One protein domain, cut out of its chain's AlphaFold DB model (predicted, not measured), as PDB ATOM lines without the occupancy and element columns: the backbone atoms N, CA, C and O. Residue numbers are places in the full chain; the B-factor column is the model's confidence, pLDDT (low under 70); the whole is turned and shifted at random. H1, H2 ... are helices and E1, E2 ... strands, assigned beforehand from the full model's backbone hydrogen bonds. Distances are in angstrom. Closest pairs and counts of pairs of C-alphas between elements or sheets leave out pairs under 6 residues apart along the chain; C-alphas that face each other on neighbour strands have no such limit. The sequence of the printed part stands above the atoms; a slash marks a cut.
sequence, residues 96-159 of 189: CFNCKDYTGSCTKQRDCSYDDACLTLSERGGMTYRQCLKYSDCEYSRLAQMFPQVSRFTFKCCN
ATOM      1  N   CYS A  96     -38.041 -41.514  25.678       94.12
ATOM      2  CA  CYS A  96     -37.381 -40.368  25.046       94.12
ATOM      3  C   CYS A  96     -38.395 -39.383  24.466       94.12
ATOM      4  O   CYS A  96     -39.530 -39.742  24.145       94.12
ATOM      5  N   PHE A  97     -37.973 -38.138  24.259       93.44
ATOM      6  CA  PHE A  97     -38.723 -37.214  23.414       93.44
ATOM      7  C   PHE A  97     -38.618 -37.626  21.942       93.44
ATOM      8  O   PHE A  97     -37.525 -37.953  21.470       93.44
ATOM      9  N   ASN A  98     -39.746 -37.609  21.228       92.56
ATOM     10  CA  ASN A  98     -39.837 -37.942  19.809       92.56
ATOM     11  C   ASN A  98     -40.570 -36.843  19.026       92.56
ATOM     12  O   ASN A  98     -41.785 -36.674  19.164       92.56
ATOM     13  N   CYS A  99     -39.820 -36.081  18.236       92.25
ATOM     14  CA  CYS A  99     -40.295 -34.884  17.550       92.25
ATOM     15  C   CYS A  99     -39.277 -34.361  16.536       92.25
ATOM     16  O   CYS A  99     -38.076 -34.631  16.598       92.25
ATOM     17  N   LYS A 100     -39.798 -33.567  15.605       90.81
ATOM     18  CA  LYS A 100     -39.043 -32.825  14.606       90.81
ATOM     19  C   LYS A 100     -39.591 -31.406  14.591       90.81
ATOM     20  O   LYS A 100     -40.708 -31.191  14.118       90.81
ATOM     21  N   ASP A 101     -38.822 -30.458  15.104       87.44
ATOM     22  CA  ASP A 101     -39.271 -29.078  15.283       87.44
ATOM     23  C   ASP A 101     -38.130 -28.062  15.129       87.44
ATOM     24  O   ASP A 101     -36.961 -28.353  15.379       87.44
ATOM     25  N   TYR A 102     -38.499 -26.854  14.687       83.88
ATOM     26  CA  TYR A 102     -37.608 -25.688  14.584       83.88
ATOM     27  C   TYR A 102     -37.539 -24.891  15.895       83.88
ATOM     28  O   TYR A 102     -36.629 -24.094  16.094       83.88
ATOM     29  N   THR A 103     -38.531 -25.055  16.775       76.44
ATOM     30  CA  THR A 103     -38.672 -24.256  18.002       76.44
ATOM     31  C   THR A 103     -37.852 -24.816  19.158       76.44
ATOM     32  O   THR A 103     -37.627 -24.120  20.144       76.44
ATOM     33  N   GLY A 104     -37.427 -26.082  19.073       72.50
ATOM     34  CA  GLY A 104     -36.737 -26.789  20.145       72.50
ATOM     35  C   GLY A 104     -37.656 -27.197  21.301       72.50
ATOM     36  O   GLY A 104     -37.185 -27.856  22.227       72.50
ATOM     37  N   SER A 105     -38.942 -26.837  21.256       78.31
ATOM     38  CA  SER A 105     -39.927 -27.033  22.321       78.31
ATOM     39  C   SER A 105     -40.716 -28.322  22.097       78.31
ATOM     40  O   SER A 105     -41.848 -28.312  21.607       78.31
ATOM     41  N   CYS A 106     -40.106 -29.445  22.449       85.81
ATOM     42  CA  CYS A 106     -40.701 -30.755  22.269       85.81
ATOM     43  C   CYS A 106     -41.255 -31.323  23.574       85.81
ATOM     44  O   CYS A 106     -40.535 -31.441  24.562       85.81
ATOM     45  N   THR A 107     -42.527 -31.718  23.561       87.12
ATOM     46  CA  THR A 107     -43.219 -32.316  24.717       87.12
ATOM     47  C   THR A 107     -43.688 -33.749  24.465       87.12
ATOM     48  O   THR A 107     -44.118 -34.433  25.392       87.12
ATOM     49  N   LYS A 108     -43.594 -34.233  23.219       90.06
ATOM     50  CA  LYS A 108     -44.016 -35.581  22.825       90.06
ATOM     51  C   LYS A 108     -43.011 -36.617  23.316       90.06
ATOM     52  O   LYS A 108     -41.891 -36.674  22.822       90.06
ATOM     53  N   GLN A 109     -43.433 -37.450  24.260       92.50
ATOM     54  CA  GLN A 109     -42.650 -38.565  24.793       92.50
ATOM     55  C   GLN A 109     -43.070 -39.884  24.133       92.50
ATOM     56  O   GLN A 109     -44.225 -40.035  23.724       92.50
ATOM     57  N   ARG A 110     -42.131 -40.826  24.018       92.06
ATOM     58  CA  ARG A 110     -42.320 -42.163  23.442       92.06
ATOM     59  C   ARG A 110     -41.427 -43.169  24.161       92.06
ATOM     60  O   ARG A 110     -40.240 -42.906  24.335       92.06
ATOM     61  N   ASP A 111     -41.991 -44.314  24.520       92.94
ATOM     62  CA  ASP A 111     -41.243 -45.445  25.072       92.94
ATOM     63  C   ASP A 111     -40.445 -46.158  23.969       92.94
ATOM     64  O   ASP A 111     -40.945 -46.404  22.864       92.94
ATOM     65  N   CYS A 112     -39.181 -46.456  24.245       91.50
ATOM     66  CA  CYS A 112     -38.265 -47.101  23.318       91.50
ATOM     67  C   CYS A 112     -38.266 -48.623  23.535       91.50
ATOM     68  O   CYS A 112     -37.704 -49.110  24.506       91.50
ATOM     69  N   SER A 113     -38.895 -49.396  22.638       88.06
ATOM     70  CA  SER A 113     -38.981 -50.862  22.812       88.06
ATOM     71  C   SER A 113     -37.665 -51.607  22.577       88.06
ATOM     72  O   SER A 113     -37.327 -52.491  23.352       88.06
ATOM     73  N   TYR A 114     -36.956 -51.297  21.485       88.44
ATOM     74  CA  TYR A 114     -35.727 -52.003  21.069       88.44
ATOM     75  C   TYR A 114     -34.481 -51.114  21.087       88.44
ATOM     76  O   TYR A 114     -33.381 -51.582  20.793       88.44
ATOM     77  N   ASP A 115     -34.681 -49.831  21.367       93.44
ATOM     78  CA  ASP A 115     -33.647 -48.814  21.395       93.44
ATOM     79  C   ASP A 115     -33.282 -48.533  22.853       93.44
ATOM     80  O   ASP A 115     -34.161 -48.449  23.709       93.44
ATOM     81  N   ASP A 116     -31.994 -48.364  23.118       92.25
ATOM     82  CA  ASP A 116     -31.415 -48.145  24.444       92.25
ATOM     83  C   ASP A 116     -30.850 -46.724  24.607       92.25
ATOM     84  O   ASP A 116     -30.091 -46.454  25.531       92.25
ATOM     85  N   ALA A 117     -31.178 -45.795  23.705       92.94
ATOM     86  CA  ALA A 117     -30.728 -44.414  23.804       92.94
ATOM     87  C   ALA A 117     -31.720 -43.403  23.218       92.94
ATOM     88  O   ALA A 117     -32.522 -43.685  22.324       92.94
ATOM     89  N   CYS A 118     -31.602 -42.169  23.696       94.81
ATOM     90  CA  CYS A 118     -32.259 -41.010  23.119       94.81
ATOM     91  C   CYS A 118     -31.277 -40.222  22.251       94.81
ATOM     92  O   CYS A 118     -30.186 -39.876  22.705       94.81
ATOM     93  N   LEU A 119     -31.690 -39.860  21.039       95.00
ATOM     94  CA  LEU A 119     -30.960 -38.980  20.132       95.00
ATOM     95  C   LEU A 119     -31.497 -37.545  20.233       95.00
ATOM     96  O   LEU A 119     -32.710 -37.324  20.272       95.00
ATOM     97  N   THR A 120     -30.587 -36.572  20.211       93.31
ATOM     98  CA  THR A 120     -30.846 -35.179  19.817       93.31
ATOM     99  C   THR A 120     -29.919 -34.840  18.664       93.31
ATOM    100  O   THR A 120     -28.703 -34.877  18.832       93.31
ATOM    101  N   LEU A 121     -30.472 -34.501  17.508       93.06
ATOM    102  CA  LEU A 121     -29.718 -34.080  16.336       93.06
ATOM    103  C   LEU A 121     -30.169 -32.681  15.937       93.06
ATOM    104  O   LEU A 121     -31.329 -32.476  15.598       93.06
ATOM    105  N   SER A 122     -29.248 -31.727  15.968       90.81
ATOM    106  CA  SER A 122     -29.492 -30.336  15.602       90.81
ATOM    107  C   SER A 122     -28.763 -30.003  14.307       90.81
ATOM    108  O   SER A 122     -27.534 -30.085  14.207       90.81
ATOM    109  N   GLU A 123     -29.540 -29.625  13.306       90.44
ATOM    110  CA  GLU A 123     -29.092 -29.145  12.010       90.44
ATOM    111  C   GLU A 123     -28.709 -27.660  12.084       90.44
ATOM    112  O   GLU A 123     -29.311 -26.873  12.817       90.44
ATOM    113  N   ARG A 124     -27.735 -27.237  11.269       85.19
ATOM    114  CA  ARG A 124     -27.288 -25.831  11.216       85.19
ATOM    115  C   ARG A 124     -28.403 -24.837  10.841       85.19
ATOM    116  O   ARG A 124     -28.302 -23.666  11.186       85.19
ATOM    117  N   GLY A 125     -29.446 -25.299  10.154       81.88
ATOM    118  CA  GLY A 125     -30.643 -24.534   9.789       81.88
ATOM    119  C   GLY A 125     -31.672 -24.359  10.913       81.88
ATOM    120  O   GLY A 125     -32.759 -23.857  10.651       81.88
ATOM    121  N   GLY A 126     -31.361 -24.783  12.144       83.69
ATOM    122  CA  GLY A 126     -32.235 -24.622  13.313       83.69
ATOM    123  C   GLY A 126     -33.195 -25.788  13.555       83.69
ATOM    124  O   GLY A 126     -33.866 -25.817  14.581       83.69
ATOM    125  N   MET A 127     -33.236 -26.779  12.660       88.75
ATOM    126  CA  MET A 127     -34.028 -27.985  12.880       88.75
ATOM    127  C   MET A 127     -33.427 -28.883  13.938       88.75
ATOM    128  O   MET A 127     -32.242 -29.205  13.883       88.75
ATOM    129  N   THR A 128     -34.266 -29.353  14.857       90.94
ATOM    130  CA  THR A 128     -33.878 -30.369  15.830       90.94
ATOM    131  C   THR A 128     -34.750 -31.609  15.685       90.94
ATOM    132  O   THR A 128     -35.978 -31.540  15.674       90.94
ATOM    133  N   TYR A 129     -34.088 -32.756  15.582       92.06
ATOM    134  CA  TYR A 129     -34.678 -34.083  15.550       92.06
ATOM    135  C   TYR A 129     -34.402 -34.764  16.885       92.06
ATOM    136  O   TYR A 129     -33.256 -34.832  17.336       92.06
ATOM    137  N   ARG A 130     -35.448 -35.282  17.516       93.44
ATOM    138  CA  ARG A 130     -35.357 -36.080  18.736       93.44
ATOM    139  C   ARG A 130     -36.102 -37.375  18.517       93.44
ATOM    140  O   ARG A 130     -37.221 -37.337  18.018       93.44
ATOM    141  N   GLN A 131     -35.489 -38.499  18.856       94.12
ATOM    142  CA  GLN A 131     -36.115 -39.817  18.751       94.12
ATOM    143  C   GLN A 131     -35.328 -40.855  19.552       94.12
ATOM    144  O   GLN A 131     -34.219 -40.586  20.010       94.12
ATOM    145  N   CYS A 132     -35.902 -42.046  19.692       95.19
ATOM    146  CA  CYS A 132     -35.170 -43.217  20.158       95.19
ATOM    147  C   CYS A 132     -34.195 -43.704  19.078       95.19
ATOM    148  O   CYS A 132     -34.494 -43.608  17.884       95.19
ATOM    149  N   LEU A 133     -33.050 -44.224  19.505       94.75
ATOM    150  CA  LEU A 133     -32.045 -44.859  18.657       94.75
ATOM    151  C   LEU A 133     -31.230 -45.840  19.505       94.75
ATOM    152  O   LEU A 133     -31.085 -45.638  20.708       94.75
ATOM    153  N   LYS A 134     -30.642 -46.865  18.894       94.88
ATOM    154  CA  LYS A 134     -29.632 -47.667  19.584       94.88
ATOM    155  C   LYS A 134     -28.369 -46.869  19.884       94.88
ATOM    156  O   LYS A 134     -27.851 -46.162  19.018       94.88
ATOM    157  N   TYR A 135     -27.804 -47.052  21.072       91.56
ATOM    158  CA  TYR A 135     -26.553 -46.403  21.457       91.56
ATOM    159  C   TYR A 135     -25.410 -46.767  20.494       91.56
ATOM    160  O   TYR A 135     -24.601 -45.912  20.141       91.56
ATOM    161  N   SER A 136     -25.404 -48.001  19.976       93.25
ATOM    162  CA  SER A 136     -24.449 -48.466  18.958       93.25
ATOM    163  C   SER A 136     -24.566 -47.753  17.608       93.25
ATOM    164  O   SER A 136     -23.598 -47.720  16.857       93.25
ATOM    165  N   ASP A 137     -25.736 -47.206  17.271       94.62
ATOM    166  CA  ASP A 137     -25.947 -46.440  16.037       94.62
ATOM    167  C   ASP A 137     -25.722 -44.931  16.250       94.62
ATOM    168  O   ASP A 137     -25.871 -44.146  15.309       94.62
ATOM    169  N   CYS A 138     -25.321 -44.507  17.457       93.88
ATOM    170  CA  CYS A 138     -24.944 -43.128  17.757       93.88
ATOM    171  C   CYS A 138     -23.546 -42.772  17.212       93.88
ATOM    172  O   CYS A 138     -22.655 -42.311  17.927       93.88
ATOM    173  N   GLU A 139     -23.358 -42.958  15.912       95.06
ATOM    174  CA  GLU A 139     -22.153 -42.572  15.192       95.06
ATOM    175  C   GLU A 139     -22.503 -41.667  14.017       95.06
ATOM    176  O   GLU A 139     -23.537 -41.819  13.363       95.06
ATOM    177  N   TYR A 140     -21.607 -40.732  13.704       93.44
ATOM    178  CA  TYR A 140     -21.829 -39.760  12.635       93.44
ATOM    179  C   TYR A 140     -22.142 -40.428  11.285       93.44
ATOM    180  O   TYR A 140     -23.037 -39.988  10.569       93.44
ATOM    181  N   SER A 141     -21.440 -41.512  10.947       94.25
ATOM    182  CA  SER A 141     -21.609 -42.273   9.701       94.25
ATOM    183  C   SER A 141     -23.004 -42.896   9.568       94.25
ATOM    184  O   SER A 141     -23.589 -42.866   8.483       94.25
ATOM    185  N   ARG A 142     -23.548 -43.442  10.662       95.50
ATOM    186  CA  ARG A 142     -24.889 -44.042  10.722       95.50
ATOM    187  C   ARG A 142     -25.971 -42.977  10.692       95.50
ATOM    188  O   ARG A 142     -26.909 -43.075   9.902       95.50
ATOM    189  N   LEU A 143     -25.799 -41.923  11.484       94.50
ATOM    190  CA  LEU A 143     -26.717 -40.788  11.509       94.50
ATOM    191  C   LEU A 143     -26.780 -40.086  10.147       94.50
ATOM    192  O   LEU A 143     -27.868 -39.767   9.687       94.50
ATOM    193  N   ALA A 144     -25.657 -39.921   9.446       92.94
ATOM    194  CA  ALA A 144     -25.645 -39.325   8.109       92.94
ATOM    195  C   ALA A 144     -26.428 -40.157   7.074       92.94
ATOM    196  O   ALA A 144     -27.056 -39.591   6.183       92.94
ATOM    197  N   GLN A 145     -26.435 -41.488   7.206       93.94
ATOM    198  CA  GLN A 145     -27.242 -42.373   6.355       93.94
ATOM    199  C   GLN A 145     -28.730 -42.326   6.717       93.94
ATOM    200  O   GLN A 145     -29.579 -42.403   5.834       93.94
ATOM    201  N   MET A 146     -29.046 -42.191   8.006       91.81
ATOM    202  CA  MET A 146     -30.421 -42.137   8.508       91.81
ATOM    203  C   MET A 146     -31.079 -40.765   8.271       91.81
ATOM    204  O   MET A 146     -32.292 -40.679   8.082       91.81
ATOM    205  N   PHE A 147     -30.277 -39.698   8.231       91.62
ATOM    206  CA  PHE A 147     -30.692 -38.315   7.985       91.62
ATOM    207  C   PHE A 147     -30.024 -37.737   6.722       91.62
ATOM    208  O   PHE A 147     -29.325 -36.724   6.807       91.62
ATOM    209  N   PRO A 148     -30.257 -38.316   5.528       89.62
ATOM    210  CA  PRO A 148     -29.566 -37.908   4.302       89.62
ATOM    211  C   PRO A 148     -29.927 -36.486   3.853       89.62
ATOM    212  O   PRO A 148     -29.154 -35.849   3.143       89.62
ATOM    213  N   GLN A 149     -31.079 -35.956   4.286       88.12
ATOM    214  CA  GLN A 149     -31.455 -34.568   4.004       88.12
ATOM    215  C   GLN A 149     -30.630 -33.530   4.785       88.12
ATOM    216  O   GLN A 149     -30.679 -32.352   4.445       88.12
ATOM    217  N   VAL A 150     -29.886 -33.936   5.822       87.31
ATOM    218  CA  VAL A 150     -29.165 -33.016   6.707       87.31
ATOM    219  C   VAL A 150     -27.677 -33.013   6.356       87.31
ATOM    220  O   VAL A 150     -26.928 -33.905   6.745       87.31
ATOM    221  N   SER A 151     -27.212 -31.988   5.637       82.94
ATOM    222  CA  SER A 151     -25.825 -31.950   5.132       82.94
ATOM    223  C   SER A 151     -24.774 -31.743   6.230       82.94
ATOM    224  O   SER A 151     -23.633 -32.183   6.097       82.94
ATOM    225  N   ARG A 152     -25.130 -31.023   7.303       88.00
ATOM    226  CA  ARG A 152     -24.259 -30.737   8.452       88.00
ATOM    227  C   ARG A 152     -25.086 -30.650   9.727       88.00
ATOM    228  O   ARG A 152     -25.923 -29.754   9.867       88.00
ATOM    229  N   PHE A 153     -24.791 -31.532  10.673       92.50
ATOM    230  CA  PHE A 153     -25.484 -31.602  11.952       92.50
ATOM    231  C   PHE A 153     -24.526 -31.785  13.122       92.50
ATOM    232  O   PHE A 153     -23.384 -32.221  12.977       92.50
ATOM    233  N   THR A 154     -25.039 -31.455  14.297       92.38
ATOM    234  CA  THR A 154     -24.466 -31.799  15.595       92.38
ATOM    235  C   THR A 154     -25.405 -32.783  16.273       92.38
ATOM    236  O   THR A 154     -26.618 -32.692  16.095       92.38
ATOM    237  N   PHE A 155     -24.869 -33.746  17.016       93.38
ATOM    238  CA  PHE A 155     -25.687 -34.760  17.671       93.38
ATOM    239  C   PHE A 155     -25.226 -35.028  19.104       93.38
ATOM    240  O   PHE A 155     -24.066 -34.804  19.461       93.38
ATOM    241  N   LYS A 156     -26.165 -35.491  19.927       93.50
ATOM    242  CA  LYS A 156     -25.966 -35.936  21.306       93.50
ATOM    243  C   LYS A 156     -26.825 -37.170  21.549       93.50
ATOM    244  O   LYS A 156     -27.996 -37.171  21.175       93.50
ATOM    245  N   CYS A 157     -26.251 -38.173  22.206       94.19
ATOM    246  CA  CYS A 157     -26.986 -39.340  22.675       94.19
ATOM    247  C   CYS A 157     -26.788 -39.543  24.171       94.19
ATOM    248  O   CYS A 157     -25.750 -39.178  24.727       94.19
ATOM    249  N   CYS A 158     -27.789 -40.130  24.807       92.62
ATOM    250  CA  CYS A 158     -27.800 -40.441  26.230       92.62
ATOM    251  C   CYS A 158     -28.704 -41.655  26.485       92.62
ATOM    252  O   CYS A 158     -29.610 -41.920  25.699       92.62
ATOM    253  N   ASN A 159     -28.435 -42.395  27.561       91.44
ATOM    254  CA  ASN A 159     -29.148 -43.620  27.944       91.44
ATOM    255  C   ASN A 159     -29.761 -43.453  29.345       91.44
ATOM    256  O   ASN A 159     -29.367 -44.103  30.307       91.44
TER     257      ASN A 159
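What this domain is: This is residues 96 to 159 of the 189 residues of the protein "CD59 molecule (CD59 blood group)" of Oryzias latipes (UniProt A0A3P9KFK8). A small, twisted sheet of four antiparallel strands makes the core, with the hairpin of E3 and E4 in its middle, the short E1 at one edge and E5 at the other. The short helix H1 only grazes this sheet, and E2 lies outside it, folded back beside residues 96 to 97. The printed part has 64 residues with one named helix and five named strands, in the order E1, E2, E3, E4, H1, E5; the sheet's order is E1, E4, E3, E5, and the class is mixed, helices and strands. The whole is compact, with a radius of gyration of the C-alphas of 11.1 A and spans of 30 by 27 by 15 A.

Where its parts are: E1, residues 99 to 101, begins at C-alpha 99 (-40.295, -34.884, 17.550) and is 6.3 A long. E2 is residues 109 to 111, 7.0 A. E3, residues 117 to 123, is 19.4 A, and E4, residues 128 to 133, is 14.9 A. H1, residues 140 to 146, is 9.8 A. E5, residues 153 to 158, is 17.0 A and ends at C-alpha 158 (-27.800, -40.441, 26.230).

How they stand to each other: E1 and E4 are antiparallel at 167 degrees, with N 99 and O 130 2.9 A apart, within hydrogen-bond range. The hairpin E3 and E4 has N 119 and O 131 at 2.8 A. E3 and E5 have N 120 and O 156 at 2.8 A. E4, H1 and E5 form a split strand-helix-strand unit, two strands running the same way with E3 between them; its crossover is right-handed. H1 and E5 are near each other, with 6 pairs of C-alphas within 10 A. In H1 every O i to N i+4 pair is within hydrogen-bond range. E1 and E2 are only just apart, closest 8.5 A.

The domain as a whole: The C-alphas of Ser 113 and Gly 125 are the two farthest apart, 30.5 A. The printed part has no cut, no link is long, and no printed residue is under 70 in pLDDT.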